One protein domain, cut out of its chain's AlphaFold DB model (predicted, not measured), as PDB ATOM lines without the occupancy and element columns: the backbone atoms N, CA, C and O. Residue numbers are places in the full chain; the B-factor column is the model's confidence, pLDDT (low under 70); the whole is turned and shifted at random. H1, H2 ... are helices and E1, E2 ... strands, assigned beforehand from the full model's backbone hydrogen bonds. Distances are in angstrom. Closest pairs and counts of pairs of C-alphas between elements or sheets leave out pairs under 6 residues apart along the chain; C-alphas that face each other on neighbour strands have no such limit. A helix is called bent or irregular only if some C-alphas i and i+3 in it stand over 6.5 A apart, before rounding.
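AT A GLANCE: This is residues 29 to 141 of the 198 residues of an uncharacterized protein of Francisella philomiragia (UniProt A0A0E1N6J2). One long helix, H1, runs slantwise over one face of a strongly twisted sheet of five strands, and its first residues, 29 to 34, stick out free beyond the rest. A shorter helix, H2, packs on the edge strand E3 and crosses H1 at a steep tilt. The printed part has 113 residues, with two named helices and five named strands in the order H1, E1, E2, E3, H2, E4, E5; the sheet is mixed, in the order E1, E2, E5, E4, E3, and the class is mixed, helices and strands. The whole is compact, with a radius of gyration of the C-alphas of 13.9 A, but elongated, spanning 47 by 27 by 23 A.

HOW THE PARTS SIT: H1, residues 29 to 59, is on the sheet made by E1, residues 68 to 72, E2, 76 to 83, E3, 91 to 94, E4, 120 to 125, and E5, 130 to 138. Its height over the sheet is 4.8 A, and it lies over E5 and E4, slantwise at 36 degrees to E4 on the local plane. The closest C-alphas of H1 and E5 are those of Pro 43 and Leu 136, 7.4 A apart. The hairpin E1 and E2 is antiparallel, with N 71 and O 78 at 2.8 A. E2 and E3 are apart. E2 and E5 are antiparallel, with N 79 and O 135 at 2.9 A. H2, residues 101 to 112, lies over E3; the closest C-alphas are those of Ile 92 and Ser 111, 6.2 A apart. With residues 44 to 52 alone, H1 touches H2, closest at the C-alphas of Thr 48 and Arg 105, 5.7 A; they run opposite ways at a steep tilt of 59 degrees. H1 and H2 on one face of the sheet make two layers. E3, H2 and E4 form a strand-helix-strand unit, two parallel neighbour strands with a helix between, its crossover right-handed; N 92 and O 122 are 2.8 A apart. In the antiparallel hairpin E4 and E5, N 123 and O 132 are 2.8 A apart. Every O i to N i+4 pair is within hydrogen-bond range in H2, and 25 of 27 in H1.

IN THESE COORDINATES: H1 begins at C-alpha 29, (-2.460, 17.777, -50.974), and measures 45.3 A; it is neither bent nor irregular, but only just: C-alphas 39 and 42 are 6.2 A apart. E2 measures 22.0 A, H2 16.7 A and E4 16.8 A. E5, 25.0 A, ends at C-alpha 138, (1.867, 0.430, -40.004).

THE WHOLE: The C-alphas of Tyr 29 and Lys 61 are the two farthest apart, 47.5 A. The printed part has no cut and no long link. The mean pLDDT of the printed part is 80.5; residues 74 to 75, 97 to 98, 113 to 117 and 140 to 141 are under 70.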
ATOM      1  N   TYR A  29      -1.916  17.323 -52.250       81.44
ATOM      2  CA  TYR A  29      -2.460  17.777 -50.974       81.44
ATOM      3  C   TYR A  29      -3.521  16.818 -50.419       81.44
ATOM      4  O   TYR A  29      -3.414  16.388 -49.272       81.44
ATOM      5  N   ILE A  30      -4.494  16.404 -51.237       79.06
ATOM      6  CA  ILE A  30      -5.520  15.424 -50.843       79.06
ATOM      7  C   ILE A  30      -4.869  14.089 -50.472       79.06
ATOM      8  O   ILE A  30      -5.212  13.489 -49.453       79.06
ATOM      9  N   SER A  31      -3.890  13.637 -51.258       72.75
ATOM     10  CA  SER A  31      -3.175  12.391 -50.977       72.75
ATOM     11  C   SER A  31      -2.382  12.470 -49.666       72.75
ATOM     12  O   SER A  31      -2.317  11.490 -48.926       72.75
ATOM     13  N   TYR A  32      -1.814  13.638 -49.349       77.44
ATOM     14  CA  TYR A  32      -1.136  13.895 -48.081       77.44
ATOM     15  C   TYR A  32      -2.112  13.925 -46.900       77.44
ATOM     16  O   TYR A  32      -1.836  13.304 -45.874       77.44
ATOM     17  N   LEU A  33      -3.264  14.589 -47.038       76.31
ATOM     18  CA  LEU A  33      -4.305  14.581 -46.007       76.31
ATOM     19  C   LEU A  33      -4.783  13.156 -45.723       76.31
ATOM     20  O   LEU A  33      -4.769  12.728 -44.571       76.31
ATOM     21  N   TYR A  34      -5.089  12.386 -46.770       75.00
ATOM     22  CA  TYR A  34      -5.476  10.981 -46.641       75.00
ATOM     23  C   TYR A  34      -4.385  10.140 -45.961       75.00
ATOM     24  O   TYR A  34      -4.665   9.289 -45.111       75.00
ATOM     25  N   TYR A  35      -3.115  10.381 -46.296       72.25
ATOM     26  CA  TYR A  35      -1.988   9.743 -45.621       72.25
ATOM     27  C   TYR A  35      -1.941  10.097 -44.126       72.25
ATOM     28  O   TYR A  35      -1.855   9.203 -43.286       72.25
ATOM     29  N   SER A  36      -2.031  11.383 -43.789       70.50
ATOM     30  CA  SER A  36      -1.979  11.854 -42.404       70.50
ATOM     31  C   SER A  36      -3.131  11.285 -41.577       70.50
ATOM     32  O   SER A  36      -2.913  10.775 -40.478       70.50
ATOM     33  N   GLU A  37      -4.350  11.297 -42.115       70.31
ATOM     34  CA  GLU A  37      -5.513  10.712 -41.450       70.31
ATOM     35  C   GLU A  37      -5.345   9.205 -41.243       70.31
ATOM     36  O   GLU A  37      -5.582   8.694 -40.149       70.31
ATOM     37  N   THR A  38      -4.878   8.471 -42.255       72.62
ATOM     38  CA  THR A  38      -4.698   7.018 -42.128       72.62
ATOM     39  C   THR A  38      -3.587   6.623 -41.156       72.62
ATOM     40  O   THR A  38      -3.697   5.557 -40.545       72.62
ATOM     41  N   GLN A  39      -2.559   7.457 -40.959       71.31
ATOM     42  CA  GLN A  39      -1.512   7.240 -39.949       71.31
ATOM     43  C   GLN A  39      -1.977   7.491 -38.515       71.31
ATOM     44  O   GLN A  39      -1.376   6.955 -37.589       71.31
ATOM     45  N   ILE A  40      -3.027   8.287 -38.313       70.62
ATOM     46  CA  ILE A  40      -3.496   8.660 -36.974       70.62
ATOM     47  C   ILE A  40      -4.735   7.841 -36.600       70.62
ATOM     48  O   ILE A  40      -4.729   7.125 -35.599       70.62
ATOM     49  N   TYR A  41      -5.773   7.846 -37.439       75.00
ATOM     50  CA  TYR A  41      -7.052   7.206 -37.119       75.00
ATOM     51  C   TYR A  41      -6.987   5.676 -37.099       75.00
ATOM     52  O   TYR A  41      -7.609   5.042 -36.245       75.00
ATOM     53  N   ARG A  42      -6.233   5.043 -38.013       77.88
ATOM     54  CA  ARG A  42      -6.164   3.569 -38.049       77.88
ATOM     55  C   ARG A  42      -5.463   2.996 -36.819       77.88
ATOM     56  O   ARG A  42      -6.035   2.077 -36.230       77.88
ATOM     57  N   PRO A  43      -4.291   3.505 -36.386       79.31
ATOM     58  CA  PRO A  43      -3.694   3.059 -35.133       79.31
ATOM     59  C   PRO A  43      -4.615   3.279 -33.938       79.31
ATOM     60  O   PRO A  43      -4.762   2.361 -33.144       79.31
ATOM     61  N   ILE A  44      -5.303   4.422 -33.842       83.31
ATOM     62  CA  ILE A  44      -6.241   4.709 -32.743       83.31
ATOM     63  C   ILE A  44      -7.337   3.649 -32.637       83.31
ATOM     64  O   ILE A  44      -7.570   3.123 -31.548       83.31
ATOM     65  N   ASN A  45      -7.964   3.269 -33.751       83.25
ATOM     66  CA  ASN A  45      -8.978   2.211 -33.738       83.25
ATOM     67  C   ASN A  45      -8.382   0.856 -33.339       83.25
ATOM     68  O   ASN A  45      -8.952   0.158 -32.508       83.25
ATOM     69  N   ILE A  46      -7.202   0.510 -33.863       83.44
ATOM     70  CA  ILE A  46      -6.511  -0.736 -33.504       83.44
ATOM     71  C   ILE A  46      -6.206  -0.787 -32.001       83.44
ATOM     72  O   ILE A  46      -6.447  -1.811 -31.366       83.44
ATOM     73  N   ILE A  47      -5.680   0.305 -31.445       86.12
ATOM     74  CA  ILE A  47      -5.364   0.464 -30.020       86.12
ATOM     75  C   ILE A  47      -6.642   0.346 -29.200       86.12
ATOM     76  O   ILE A  47      -6.656  -0.372 -28.206       86.12
ATOM     77  N   THR A  48      -7.716   1.008 -29.631       85.94
ATOM     78  CA  THR A  48      -9.011   0.962 -28.948       85.94
ATOM     79  C   THR A  48      -9.532  -0.471 -28.906       85.94
ATOM     80  O   THR A  48      -9.780  -0.986 -27.819       85.94
ATOM     81  N   ASP A  49      -9.600  -1.166 -30.040       85.50
ATOM     82  CA  ASP A  49     -10.071  -2.553 -30.096       85.50
ATOM     83  C   ASP A  49      -9.214  -3.489 -29.239       85.50
ATOM     84  O   ASP A  49      -9.745  -4.254 -28.437       85.50
ATOM     85  N   LEU A  50      -7.884  -3.395 -29.348       85.00
ATOM     86  CA  LEU A  50      -6.978  -4.220 -28.546       85.00
ATOM     87  C   LEU A  50      -7.100  -3.922 -27.057       85.00
ATOM     88  O   LEU A  50      -7.065  -4.844 -26.248       85.00
ATOM     89  N   SER A  51      -7.297  -2.658 -26.687       85.81
ATOM     90  CA  SER A  51      -7.534  -2.277 -25.298       85.81
ATOM     91  C   SER A  51      -8.850  -2.857 -24.755       85.81
ATOM     92  O   SER A  51      -8.949  -3.160 -23.566       85.81
ATOM     93  N   TYR A  52      -9.869  -3.056 -25.598       83.81
ATOM     94  CA  TYR A  52     -11.088  -3.765 -25.202       83.81
ATOM     95  C   TYR A  52     -10.849  -5.246 -24.987       83.81
ATOM     96  O   TYR A  52     -11.182  -5.757 -23.919       83.81
ATOM     97  N   THR A  53     -10.259  -5.918 -25.975       83.38
ATOM     98  CA  THR A  53      -9.970  -7.352 -25.884       83.38
ATOM     99  C   THR A  53      -9.115  -7.645 -24.656       83.38
ATOM    100  O   THR A  53      -9.487  -8.465 -23.825       83.38
ATOM    101  N   PHE A  54      -8.049  -6.870 -24.464       81.88
ATOM    102  CA  PHE A  54      -7.151  -7.027 -23.331       81.88
ATOM    103  C   PHE A  54      -7.832  -6.771 -21.979       81.88
ATOM    104  O   PHE A  54      -7.589  -7.486 -21.013       81.88
ATOM    105  N   SER A  55      -8.728  -5.783 -21.902       81.81
ATOM    106  CA  SER A  55      -9.513  -5.542 -20.687       81.81
ATOM    107  C   SER A  55     -10.401  -6.734 -20.318       81.81
ATOM    108  O   SER A  55     -10.612  -6.980 -19.131       81.81
ATOM    109  N   ASN A  56     -10.940  -7.454 -21.305       82.06
ATOM    110  CA  ASN A  56     -11.718  -8.668 -21.064       82.06
ATOM    111  C   ASN A  56     -10.815  -9.841 -20.660       82.06
ATOM    112  O   ASN A  56     -11.146 -10.573 -19.730       82.06
ATOM    113  N   ASP A  57      -9.651  -9.976 -21.294       81.94
ATOM    114  CA  ASP A  57      -8.665 -11.007 -20.956       81.94
ATOM    115  C   ASP A  57      -8.117 -10.837 -19.524       81.94
ATOM    116  O   ASP A  57      -7.924 -11.819 -18.804       81.94
ATOM    117  N   LEU A  58      -7.936  -9.590 -19.064       80.94
ATOM    118  CA  LEU A  58      -7.550  -9.277 -17.681       80.94
ATOM    119  C   LEU A  58      -8.607  -9.728 -16.677       80.94
ATOM    120  O   LEU A  58      -8.265 -10.368 -15.681       80.94
ATOM    121  N   LYS A  59      -9.888  -9.459 -16.953       82.00
ATOM    122  CA  LYS A  59     -10.997  -9.933 -16.109       82.00
ATOM    123  C   LYS A  59     -11.041 -11.454 -16.025       82.00
ATOM    124  O   LYS A  59     -11.265 -12.002 -14.950       82.00
ATOM    125  N   ASN A  60     -10.771 -12.126 -17.142       80.88
ATOM    126  CA  ASN A  60     -10.781 -13.582 -17.233       80.88
ATOM    127  C   ASN A  60      -9.460 -14.233 -16.771       80.88
ATOM    128  O   ASN A  60      -9.348 -15.456 -16.800       80.88
ATOM    129  N   LYS A  61      -8.466 -13.441 -16.328       73.06
ATOM    130  CA  LYS A  61      -7.135 -13.884 -15.864       73.06
ATOM    131  C   LYS A  61      -6.385 -14.785 -16.857       73.06
ATOM    132  O   LYS A  61      -5.588 -15.629 -16.457       73.06
ATOM    133  N   THR A  62      -6.594 -14.602 -18.157       72.56
ATOM    134  CA  THR A  62      -6.013 -15.459 -19.210       72.56
ATOM    135  C   THR A  62      -4.620 -15.015 -19.668       72.56
ATOM    136  O   THR A  62      -4.048 -15.592 -20.594       72.56
ATOM    137  N   ILE A  63      -4.048 -13.981 -19.045       73.94
ATOM    138  CA  ILE A  63      -2.865 -13.294 -19.566       73.94
ATOM    139  C   ILE A  63      -1.578 -13.784 -18.909       73.94
ATOM    140  O   ILE A  63      -1.388 -13.678 -17.699       73.94
ATOM    141  N   ASN A  64      -0.633 -14.197 -19.754       76.50
ATOM    142  CA  ASN A  64       0.746 -14.455 -19.356       76.50
ATOM    143  C   ASN A  64       1.579 -13.168 -19.398       76.50
ATOM    144  O   ASN A  64       1.772 -12.566 -20.458       76.50
ATOM    145  N   LEU A  65       2.107 -12.776 -18.239       80.38
ATOM    146  CA  LEU A  65       3.018 -11.641 -18.097       80.38
ATOM    147  C   LEU A  65       4.343 -11.896 -18.831       80.38
ATOM    148  O   LEU A  65       4.823 -13.024 -18.903       80.38
ATOM    149  N   ASN A  66       4.941 -10.827 -19.359       80.50
ATOM    150  CA  ASN A  66       6.232 -10.805 -20.058       80.50
ATOM    151  C   ASN A  66       6.333 -11.686 -21.315       80.50
ATOM    152  O   ASN A  66       7.406 -11.785 -21.910       80.50
ATOM    153  N   LYS A  67       5.231 -12.287 -21.774       84.19
ATOM    154  CA  LYS A  67       5.205 -12.982 -23.057       84.19
ATOM    155  C   LYS A  67       5.067 -11.967 -24.187       84.19
ATOM    156  O   LYS A  67       4.175 -11.120 -24.177       84.19
ATOM    157  N   LYS A  68       5.953 -12.087 -25.169       84.81
ATOM    158  CA  LYS A  68       5.920 -11.310 -26.402       84.81
ATOM    159  C   LYS A  68       4.994 -11.988 -27.405       84.81
ATOM    160  O   LYS A  68       5.149 -13.177 -27.674       84.81
ATOM    161  N   ILE A  69       4.012 -11.251 -27.914       84.69
ATOM    162  CA  ILE A  69       3.023 -11.769 -28.861       84.69
ATOM    163  C   ILE A  69       2.969 -10.845 -30.070       84.69
ATOM    164  O   ILE A  69       2.910  -9.623 -29.942       84.69
ATOM    165  N   THR A  70       2.980 -11.444 -31.254       85.31
ATOM    166  CA  THR A  70       2.886 -10.745 -32.532       85.31
ATOM    167  C   THR A  70       1.556 -11.067 -33.196       85.31
ATOM    168  O   THR A  70       1.229 -12.232 -33.419       85.31
ATOM    169  N   LEU A  71       0.799 -10.033 -33.539       83.50
ATOM    170  CA  LEU A  71      -0.448 -10.102 -34.283       83.50
ATOM    171  C   LEU A  71      -0.274  -9.373 -35.611       83.50
ATOM    172  O   LEU A  71       0.102  -8.204 -35.660       83.50
ATOM    173  N   SER A  72      -0.611 -10.045 -36.703       80.31
ATOM    174  CA  SER A  72      -0.688  -9.411 -38.015       80.31
ATOM    175  C   SER A  72      -2.140  -9.044 -38.302       80.31
ATOM    176  O   SER A  72      -2.982  -9.925 -38.473       80.31
ATOM    177  N   LYS A  73      -2.442  -7.744 -38.385       75.81
ATOM    178  CA  LYS A  73      -3.694  -7.238 -38.965       75.81
ATOM    179  C   LYS A  73      -3.462  -6.796 -40.416       75.81
ATOM    180  O   LYS A  73      -2.326  -6.650 -40.882       75.81
ATOM    181  N   SER A  74      -4.558  -6.578 -41.143       69.62
ATOM    182  CA  SER A  74      -4.540  -6.110 -42.538       69.62
ATOM    183  C   SER A  74      -3.852  -4.748 -42.702       69.62
ATOM    184  O   SER A  74      -3.239  -4.482 -43.732       69.62
ATOM    185  N   SER A  75      -3.921  -3.895 -41.679       69.31
ATOM    186  CA  SER A  75      -3.424  -2.516 -41.698       69.31
ATOM    187  C   SER A  75      -2.116  -2.293 -40.932       69.31
ATOM    188  O   SER A  75      -1.458  -1.281 -41.171       69.31
ATOM    189  N   ALA A  76      -1.717  -3.203 -40.041       76.94
ATOM    190  CA  ALA A  76      -0.501  -3.076 -39.241       76.94
ATOM    191  C   ALA A  76      -0.013  -4.439 -38.732       76.94
ATOM    192  O   ALA A  76      -0.818  -5.336 -38.470       76.94
ATOM    193  N   ASN A  77       1.300  -4.570 -38.559       83.50
ATOM    194  CA  ASN A  77       1.873  -5.563 -37.658       83.50
ATOM    195  C   ASN A  77       1.880  -4.983 -36.248       83.50
ATOM    196  O   ASN A  77       2.168  -3.803 -36.045       83.50
ATOM    197  N   ILE A  78       1.511  -5.809 -35.284       85.50
ATOM    198  CA  ILE A  78       1.329  -5.401 -33.903       85.50
ATOM    199  C   ILE A  78       2.135  -6.356 -33.058       85.50
ATOM    200  O   ILE A  78       1.937  -7.565 -33.097       85.50
ATOM    201  N   GLU A  79       3.029  -5.806 -32.273       88.50
ATOM    202  CA  GLU A  79       3.800  -6.548 -31.307       88.50
ATOM    203  C   GLU A  79       3.434  -6.030 -29.927       88.50
ATOM    204  O   GLU A  79       3.416  -4.821 -29.699       88.50
ATOM    205  N   TYR A  80       3.086  -6.931 -29.015       87.12
ATOM    206  CA  TYR A  80       2.685  -6.529 -27.681       87.12
ATOM    207  C   TYR A  80       3.304  -7.376 -26.582       87.12
ATOM    208  O   TYR A  80       3.612  -8.558 -26.749       87.12
ATOM    209  N   THR A  81       3.495  -6.727 -25.439       89.69
ATOM    210  CA  THR A  81       4.008  -7.325 -24.207       89.69
ATOM    211  C   THR A  81       3.229  -6.783 -23.022       89.69
ATOM    212  O   THR A  81       2.873  -5.604 -22.982       89.69
ATOM    213  N   VAL A  82       2.979  -7.645 -22.041       88.81
ATOM    214  CA  VAL A  82       2.271  -7.269 -20.814       88.81
ATOM    215  C   VAL A  82       3.271  -7.179 -19.679       88.81
ATOM    216  O   VAL A  82       3.964  -8.153 -19.390       88.81
ATOM    217  N   THR A  83       3.344  -6.026 -19.029       90.12
ATOM    218  CA  THR A  83       4.291  -5.748 -17.945       90.12
ATOM    219  C   THR A  83       3.588  -5.008 -16.810       90.12
ATOM    220  O   THR A  83       2.508  -4.454 -16.983       90.12
ATOM    221  N   LYS A  84       4.205  -4.949 -15.626       87.31
ATOM    222  CA  LYS A  84       3.685  -4.141 -14.502       87.31
ATOM    223  C   LYS A  84       3.946  -2.637 -14.650       87.31
ATOM    224  O   LYS A  84       3.311  -1.825 -13.994       87.31
ATOM    225  N   LYS A  85       4.918  -2.257 -15.480       88.00
ATOM    226  CA  LYS A  85       5.344  -0.865 -15.682       88.00
ATOM    227  C   LYS A  85       5.355  -0.520 -17.169       88.00
ATOM    228  O   LYS A  85       5.680  -1.406 -17.963       88.00
ATOM    229  N   PRO A  86       5.039   0.725 -17.555       89.31
ATOM    230  CA  PRO A  86       5.102   1.140 -18.948       89.31
ATOM    231  C   PRO A  86       6.541   1.057 -19.467       89.31
ATOM    232  O   PRO A  86       7.479   1.442 -18.772       89.31
ATOM    233  N   VAL A  87       6.700   0.557 -20.690       89.44
ATOM    234  CA  VAL A  87       7.993   0.488 -21.389       89.44
ATOM    235  C   VAL A  87       8.223   1.725 -22.263       89.44
ATOM    236  O   VAL A  87       9.364   2.120 -22.487       89.44
ATOM    237  N   TYR A  88       7.153   2.358 -22.753       87.56
ATOM    238  CA  TYR A  88       7.232   3.452 -23.717       87.56
ATOM    239  C   TYR A  88       6.813   4.801 -23.124       87.56
ATOM    240  O   TYR A  88       6.006   4.877 -22.202       87.56
ATOM    241  N   ASN A  89       7.315   5.882 -23.730       83.56
ATOM    242  CA  ASN A  89       7.062   7.255 -23.278       83.56
ATOM    243  C   ASN A  89       5.607   7.704 -23.474       83.56
ATOM    244  O   ASN A  89       5.125   8.553 -22.727       83.56
ATOM    245  N   LEU A  90       4.908   7.190 -24.497       84.88
ATOM    246  CA  LEU A  90       3.483   7.475 -24.644       84.88
ATOM    247  C   LEU A  90       2.693   6.522 -23.751       84.88
ATOM    248  O   LEU A  90       2.489   5.364 -24.114       84.88
ATOM    249  N   VAL A  91       2.232   7.035 -22.615       85.94
ATOM    250  CA  VAL A  91       1.435   6.270 -21.656       85.94
ATOM    251  C   VAL A  91      -0.010   6.749 -21.687       85.94
ATOM    252  O   VAL A  91      -0.286   7.910 -21.398       85.94
ATOM    253  N   ILE A  92      -0.932   5.841 -21.998       84.75
ATOM    254  CA  ILE A  92      -2.376   6.070 -21.925       84.75
ATOM    255  C   ILE A  92      -2.879   5.395 -20.657       84.75
ATOM    256  O   ILE A  92      -2.718   4.186 -20.486       84.75
ATOM    257  N   LYS A  93      -3.476   6.174 -19.756       86.12
ATOM    258  CA  LYS A  93      -4.046   5.654 -18.512       86.12
ATOM    259  C   LYS A  93      -5.537   5.399 -18.708       86.12
ATOM    260  O   LYS A  93      -6.272   6.287 -19.138       86.12
ATOM    261  N   ILE A  94      -5.970   4.178 -18.414       83.19
ATOM    262  CA  ILE A  94      -7.379   3.787 -18.415       83.19
ATOM    263  C   ILE A  94      -7.810   3.631 -16.959       83.19
ATOM    264  O   ILE A  94      -7.414   2.677 -16.283       83.19
ATOM    265  N   ASP A  95      -8.611   4.589 -16.493       74.62
ATOM    266  CA  ASP A  95      -9.131   4.608 -15.124       74.62
ATOM    267  C   ASP A  95     -10.363   3.713 -14.945       74.62
ATOM    268  O   ASP A  95     -10.566   3.199 -13.853       74.62
ATOM    269  N   ASN A  96     -11.159   3.504 -16.002       75.88
ATOM    270  CA  ASN A  96     -12.345   2.647 -15.965       75.88
ATOM    271  C   ASN A  96     -12.296   1.592 -17.081       75.88
ATOM    272  O   ASN A  96     -12.415   1.896 -18.278       75.88
ATOM    273  N   SER A  97     -12.133   0.328 -16.690       68.56
ATOM    274  CA  SER A  97     -12.048  -0.800 -17.622       68.56
ATOM    275  C   SER A  97     -13.397  -1.168 -18.272       68.56
ATOM    276  O   SER A  97     -13.421  -1.847 -19.301       68.56
ATOM    277  N   ASN A  98     -14.511  -0.629 -17.765       69.75
ATOM    278  CA  ASN A  98     -15.877  -0.856 -18.256       69.75
ATOM    279  C   ASN A  98     -16.441   0.275 -19.123       69.75
ATOM    280  O   ASN A  98     -17.605   0.215 -19.511       69.75
ATOM    281  N   SER A  99     -15.657   1.313 -19.425       74.56
ATOM    282  CA  SER A  99     -16.111   2.410 -20.288       74.56
ATOM    283  C   SER A  99     -16.658   1.892 -21.628       74.56
ATOM    284  O   SER A  99     -16.147   0.902 -22.151       74.56
ATOM    285  N   TYR A 100     -17.636   2.578 -22.224       78.31
ATOM    286  CA  TYR A 100     -18.106   2.301 -23.592       78.31
ATOM    287  C   TYR A 100     -17.019   2.560 -24.643       78.31
ATOM    288  O   TYR A 100     -16.155   3.419 -24.435       78.31
ATOM    289  N   HIS A 101     -17.080   1.838 -25.773       78.88
ATOM    290  CA  HIS A 101     -16.041   1.848 -26.822       78.88
ATOM    291  C   HIS A 101     -15.672   3.249 -27.293       78.88
ATOM    292  O   HIS A 101     -14.498   3.618 -27.309       78.88
ATOM    293  N   GLU A 102     -16.683   4.080 -27.523       80.56
ATOM    294  CA  GLU A 102     -16.498   5.461 -27.954       80.56
ATOM    295  C   GLU A 102     -15.835   6.349 -26.886       80.56
ATOM    296  O   GLU A 102     -14.973   7.168 -27.206       80.56
ATOM    297  N   ALA A 103     -16.174   6.168 -25.606       81.06
ATOM    298  CA  ALA A 103     -15.564   6.928 -24.515       81.06
ATOM    299  C   ALA A 103     -14.070   6.592 -24.369       81.06
ATOM    300  O   ALA A 103     -13.241   7.481 -24.166       81.06
ATOM    301  N   ARG A 104     -13.707   5.315 -24.540       80.81
ATOM    302  CA  ARG A 104     -12.305   4.883 -24.535       80.81
ATOM    303  C   ARG A 104     -11.548   5.408 -25.748       80.81
ATOM    304  O   ARG A 104     -10.423   5.880 -25.592       80.81
ATOM    305  N   ARG A 105     -12.176   5.384 -26.926       84.31
ATOM    306  CA  ARG A 105     -11.615   5.963 -28.147       84.31
ATOM    307  C   ARG A 105     -11.297   7.447 -27.965       84.31
ATOM    308  O   ARG A 105     -10.167   7.842 -28.228       84.31
ATOM    309  N   LYS A 106     -12.237   8.243 -27.441       84.62
ATOM    310  CA  LYS A 106     -12.021   9.678 -27.165       84.62
ATOM    311  C   LYS A 106     -10.888   9.914 -26.165       84.62
ATOM    312  O   LYS A 106     -10.083  10.818 -26.356       84.62
ATOM    313  N   ASN A 107     -10.769   9.084 -25.126       83.19
ATOM    314  CA  ASN A 107      -9.655   9.183 -24.176       83.19
ATOM    315  C   ASN A 107      -8.292   8.902 -24.846       83.19
ATOM    316  O   ASN A 107      -7.319   9.624 -24.626       83.19
ATOM    317  N   ILE A 108      -8.228   7.876 -25.702       83.94
ATOM    318  CA  ILE A 108      -7.032   7.546 -26.490       83.94
ATOM    319  C   ILE A 108      -6.693   8.691 -27.457       83.94
ATOM    320  O   ILE A 108      -5.540   9.118 -27.498       83.94
ATOM    321  N   GLU A 109      -7.683   9.217 -28.185       83.56
ATOM    322  CA  GLU A 109      -7.537  10.365 -29.094       83.56
ATOM    323  C   GLU A 109      -6.964  11.587 -28.357       83.56
ATOM    324  O   GLU A 109      -5.939  12.132 -28.774       83.56
ATOM    325  N   ASN A 110      -7.540  11.946 -27.207       83.06
ATOM    326  CA  ASN A 110      -7.075  13.065 -26.381       83.06
ATOM    327  C   ASN A 110      -5.648  12.847 -25.846       83.06
ATOM    328  O   ASN A 110      -4.845  13.778 -25.816       83.06
ATOM    329  N   SER A 111      -5.306  11.616 -25.455       79.81
ATOM    330  CA  SER A 111      -3.985  11.276 -24.902       79.81
ATOM    331  C   SER A 111      -2.861  11.304 -25.944       79.81
ATOM    332  O   SER A 111      -1.690  11.484 -25.607       79.81
ATOM    333  N   ILE A 112      -3.193  11.109 -27.221       79.31
ATOM    334  CA  ILE A 112      -2.227  11.086 -28.327       79.31
ATOM    335  C   ILE A 112      -1.864  12.502 -28.805       79.31
ATOM    336  O   ILE A 112      -0.818  12.673 -29.434       79.31
ATOM    337  N   ASN A 113      -2.677  13.501 -28.452       64.94
ATOM    338  CA  ASN A 113      -2.426  14.943 -28.506       64.94
ATOM    339  C   ASN A 113      -1.473  15.400 -29.637       64.94
ATOM    340  O   ASN A 113      -0.276  15.611 -29.431       64.94
ATOM    341  N   ASN A 114      -2.007  15.535 -30.855       61.56
ATOM    342  CA  ASN A 114      -1.308  16.039 -32.049       61.56
ATOM    343  C   ASN A 114      -0.016  15.306 -32.467       61.56
ATOM    344  O   ASN A 114       0.748  15.820 -33.293       61.56
ATOM    345  N   LYS A 115       0.256  14.090 -31.975       66.88
ATOM    346  CA  LYS A 115       1.368  13.300 -32.517       66.88
ATOM    347  C   LYS A 115       1.082  12.877 -33.954       66.88
ATOM    348  O   LYS A 115       0.109  12.188 -34.235       66.88
ATOM    349  N   LYS A 116       2.004  13.240 -34.852       63.91
ATOM    350  CA  LYS A 116       1.930  12.917 -36.286       63.91
ATOM    351  C   LYS A 116       2.030  11.418 -36.579       63.91
ATOM    352  O   LYS A 116       1.530  10.969 -37.602       63.91
ATOM    353  N   ILE A 117       2.717  10.653 -35.724       69.75
ATOM    354  CA  ILE A 117       2.974   9.224 -35.939       69.75
ATOM    355  C   ILE A 117       2.880   8.475 -34.610       69.75
ATOM    356  O   ILE A 117       3.540   8.829 -33.630       69.75
ATOM    357  N   ILE A 118       2.097   7.401 -34.612       73.94
ATOM    358  CA  ILE A 118       1.893   6.514 -33.472       73.94
ATOM    359  C   ILE A 118       2.578   5.176 -33.762       73.94
ATOM    360  O   ILE A 118       2.137   4.436 -34.637       73.94
ATOM    361  N   LYS A 119       3.654   4.868 -33.031       80.12
ATOM    362  CA  LYS A 119       4.377   3.586 -33.146       80.12
ATOM    363  C   LYS A 119       4.431   2.836 -31.823       80.12
ATOM    364  O   LYS A 119       4.013   1.692 -31.760       80.12
ATOM    365  N   ASN A 120       4.886   3.495 -30.760       87.62
ATOM    366  CA  ASN A 120       5.140   2.843 -29.477       87.62
ATOM    367  C   ASN A 120       4.229   3.440 -28.404       87.62
ATOM    368  O   ASN A 120       4.290   4.647 -28.155       87.62
ATOM    369  N   ILE A 121       3.381   2.611 -27.793       89.25
ATOM    370  CA  ILE A 121       2.364   3.028 -26.820       89.25
ATOM    371  C   ILE A 121       2.310   2.050 -25.661       89.25
ATOM    372  O   ILE A 121       2.266   0.846 -25.867       89.25
ATOM    373  N   SER A 122       2.227   2.563 -24.442       89.56
ATOM    374  CA  SER A 122       1.903   1.783 -23.253       89.56
ATOM    375  C   SER A 122       0.503   2.154 -22.767       89.56
ATOM    376  O   SER A 122       0.250   3.303 -22.426       89.56
ATOM    377  N   ILE A 123      -0.416   1.194 -22.722       89.44
ATOM    378  CA  ILE A 123      -1.755   1.373 -22.147       89.44
ATOM    379  C   ILE A 123      -1.754   0.768 -20.749       89.44
ATOM    380  O   ILE A 123      -1.606  -0.439 -20.610       89.44
ATOM    381  N   CYS A 124      -1.919   1.577 -19.711       89.12
ATOM    382  CA  CYS A 124      -1.915   1.107 -18.330       89.12
ATOM    383  C   CYS A 124      -3.322   1.139 -17.735       89.12
ATOM    384  O   CYS A 124      -4.011   2.157 -17.804       89.12
ATOM    385  N   TYR A 125      -3.718   0.028 -17.121       87.00
ATOM    386  CA  TYR A 125      -4.999  -0.123 -16.442       87.00
ATOM    387  C   TYR A 125      -4.779   0.021 -14.947       87.00
ATOM    388  O   TYR A 125      -4.091  -0.798 -14.338       87.00
ATOM    389  N   LYS A 126      -5.370   1.062 -14.359       83.50
ATOM    390  CA  LYS A 126      -5.179   1.376 -12.940       83.50
ATOM    391  C   LYS A 126      -5.751   0.288 -12.027       83.50
ATOM    392  O   LYS A 126      -5.108  -0.069 -11.052       83.50
ATOM    393  N   GLU A 127      -6.906  -0.270 -12.392       83.31
ATOM    394  CA  GLU A 127      -7.599  -1.339 -11.649       83.31
ATOM    395  C   GLU A 127      -6.764  -2.620 -11.489       83.31
ATOM    396  O   GLU A 127      -6.897  -3.316 -10.488       83.31
ATOM    397  N   TYR A 128      -5.907  -2.932 -12.466       82.00
ATOM    398  CA  TYR A 128      -5.176  -4.203 -12.523       82.00
ATOM    399  C   TYR A 128      -3.667  -4.044 -12.302       82.00
ATOM    400  O   TYR A 128      -2.946  -5.035 -12.344       82.00
ATOM    401  N   GLU A 129      -3.171  -2.814 -12.112       85.44
ATOM    402  CA  GLU A 129      -1.736  -2.486 -12.009       85.44
ATOM    403  C   GLU A 129      -0.872  -3.079 -13.144       85.44
ATOM    404  O   GLU A 129       0.310  -3.391 -12.985       85.44
ATOM    405  N   THR A 130      -1.469  -3.238 -14.327       87.31
ATOM    406  CA  THR A 130      -0.816  -3.817 -15.506       87.31
ATOM    407  C   THR A 130      -0.807  -2.844 -16.669       87.31
ATOM    408  O   THR A 130      -1.785  -2.138 -16.930       87.31
ATOM    409  N   CYS A 131       0.290  -2.870 -17.416       87.94
ATOM    410  CA  CYS A 131       0.503  -2.108 -18.629       87.94
ATOM    411  C   CYS A 131       0.656  -3.033 -19.838       87.94
ATOM    412  O   CYS A 131       1.362  -4.042 -19.818       87.94
ATOM    413  N   PHE A 132      -0.002  -2.639 -20.914       88.56
ATOM    414  CA  PHE A 132       0.008  -3.271 -22.213       88.56
ATOM    415  C   PHE A 132       0.868  -2.435 -23.154       88.56
ATOM    416  O   PHE A 132       0.478  -1.338 -23.557       88.56
ATOM    417  N   ASN A 133       2.067  -2.914 -23.465       90.62
ATOM    418  CA  ASN A 133       2.997  -2.193 -24.326       90.62
ATOM    419  C   ASN A 133       2.833  -2.687 -25.752       90.62
ATOM    420  O   ASN A 133       3.071  -3.857 -26.034       90.62
ATOM    421  N   LEU A 134       2.453  -1.771 -26.627       89.31
ATOM    422  CA  LEU A 134       2.162  -1.955 -28.033       89.31
ATOM    423  C   LEU A 134       3.257  -1.311 -28.877       89.31
ATOM    424  O   LEU A 134       3.568  -0.130 -28.711       89.31
ATOM    425  N   LEU A 135       3.777  -2.079 -29.820       89.31
ATOM    426  CA  LEU A 135       4.567  -1.607 -30.941       89.31
ATOM    427  C   LEU A 135       3.759  -1.853 -32.218       89.31
ATOM    428  O   LEU A 135       3.410  -2.982 -32.561       89.31
ATOM    429  N   LEU A 136       3.395  -0.760 -32.873       84.75
ATOM    430  CA  LEU A 136       2.559  -0.702 -34.061       84.75
ATOM    431  C   LEU A 136       3.440  -0.361 -35.253       84.75
ATOM    432  O   LEU A 136       3.955   0.752 -35.377       84.75
ATOM    433  N   GLU A 137       3.561  -1.310 -36.168       81.31
ATOM    434  CA  GLU A 137       4.237  -1.118 -37.437       81.31
ATOM    435  C   GLU A 137       3.186  -1.055 -38.549       81.31
ATOM    436  O   GLU A 137       2.591  -2.055 -38.960       81.31
ATOM    437  N   SER A 138       2.887   0.168 -38.988       73.69
ATOM    438  CA  SER A 138       1.867   0.430 -40.004       73.69
ATOM    439  C   SER A 138       2.257  -0.195 -41.345       73.69
ATOM    440  O   SER A 138       3.299   0.129 -41.908       73.69
ATOM    441  N   LYS A 139       1.370  -1.021 -41.920       71.69
ATOM    442  CA  LYS A 139       1.491  -1.544 -43.295       71.69
ATOM    443  C   LYS A 139       0.964  -0.555 -44.333       71.69
ATOM    444  O   LYS A 139       0.590  -0.956 -45.436       71.69
ATOM    445  N   SER A 140       0.832   0.727 -43.975       63.00
ATOM    446  CA  SER A 140       0.274   1.743 -44.865       63.00
ATOM    447  C   SER A 140       0.913   1.644 -46.248       63.00
ATOM    448  O   SER A 140       2.138   1.600 -46.355       63.00
ATOM    449  N   LYS A 141       0.077   1.619 -47.293       63.75
ATOM    450  CA  LYS A 141       0.477   1.572 -48.707       63.75
ATOM    451  C   LYS A 141       1.091   2.910 -49.137       63.75
ATOM    452  O   LYS A 141       0.560   3.622 -49.982       63.75
TER     453      LYS A 141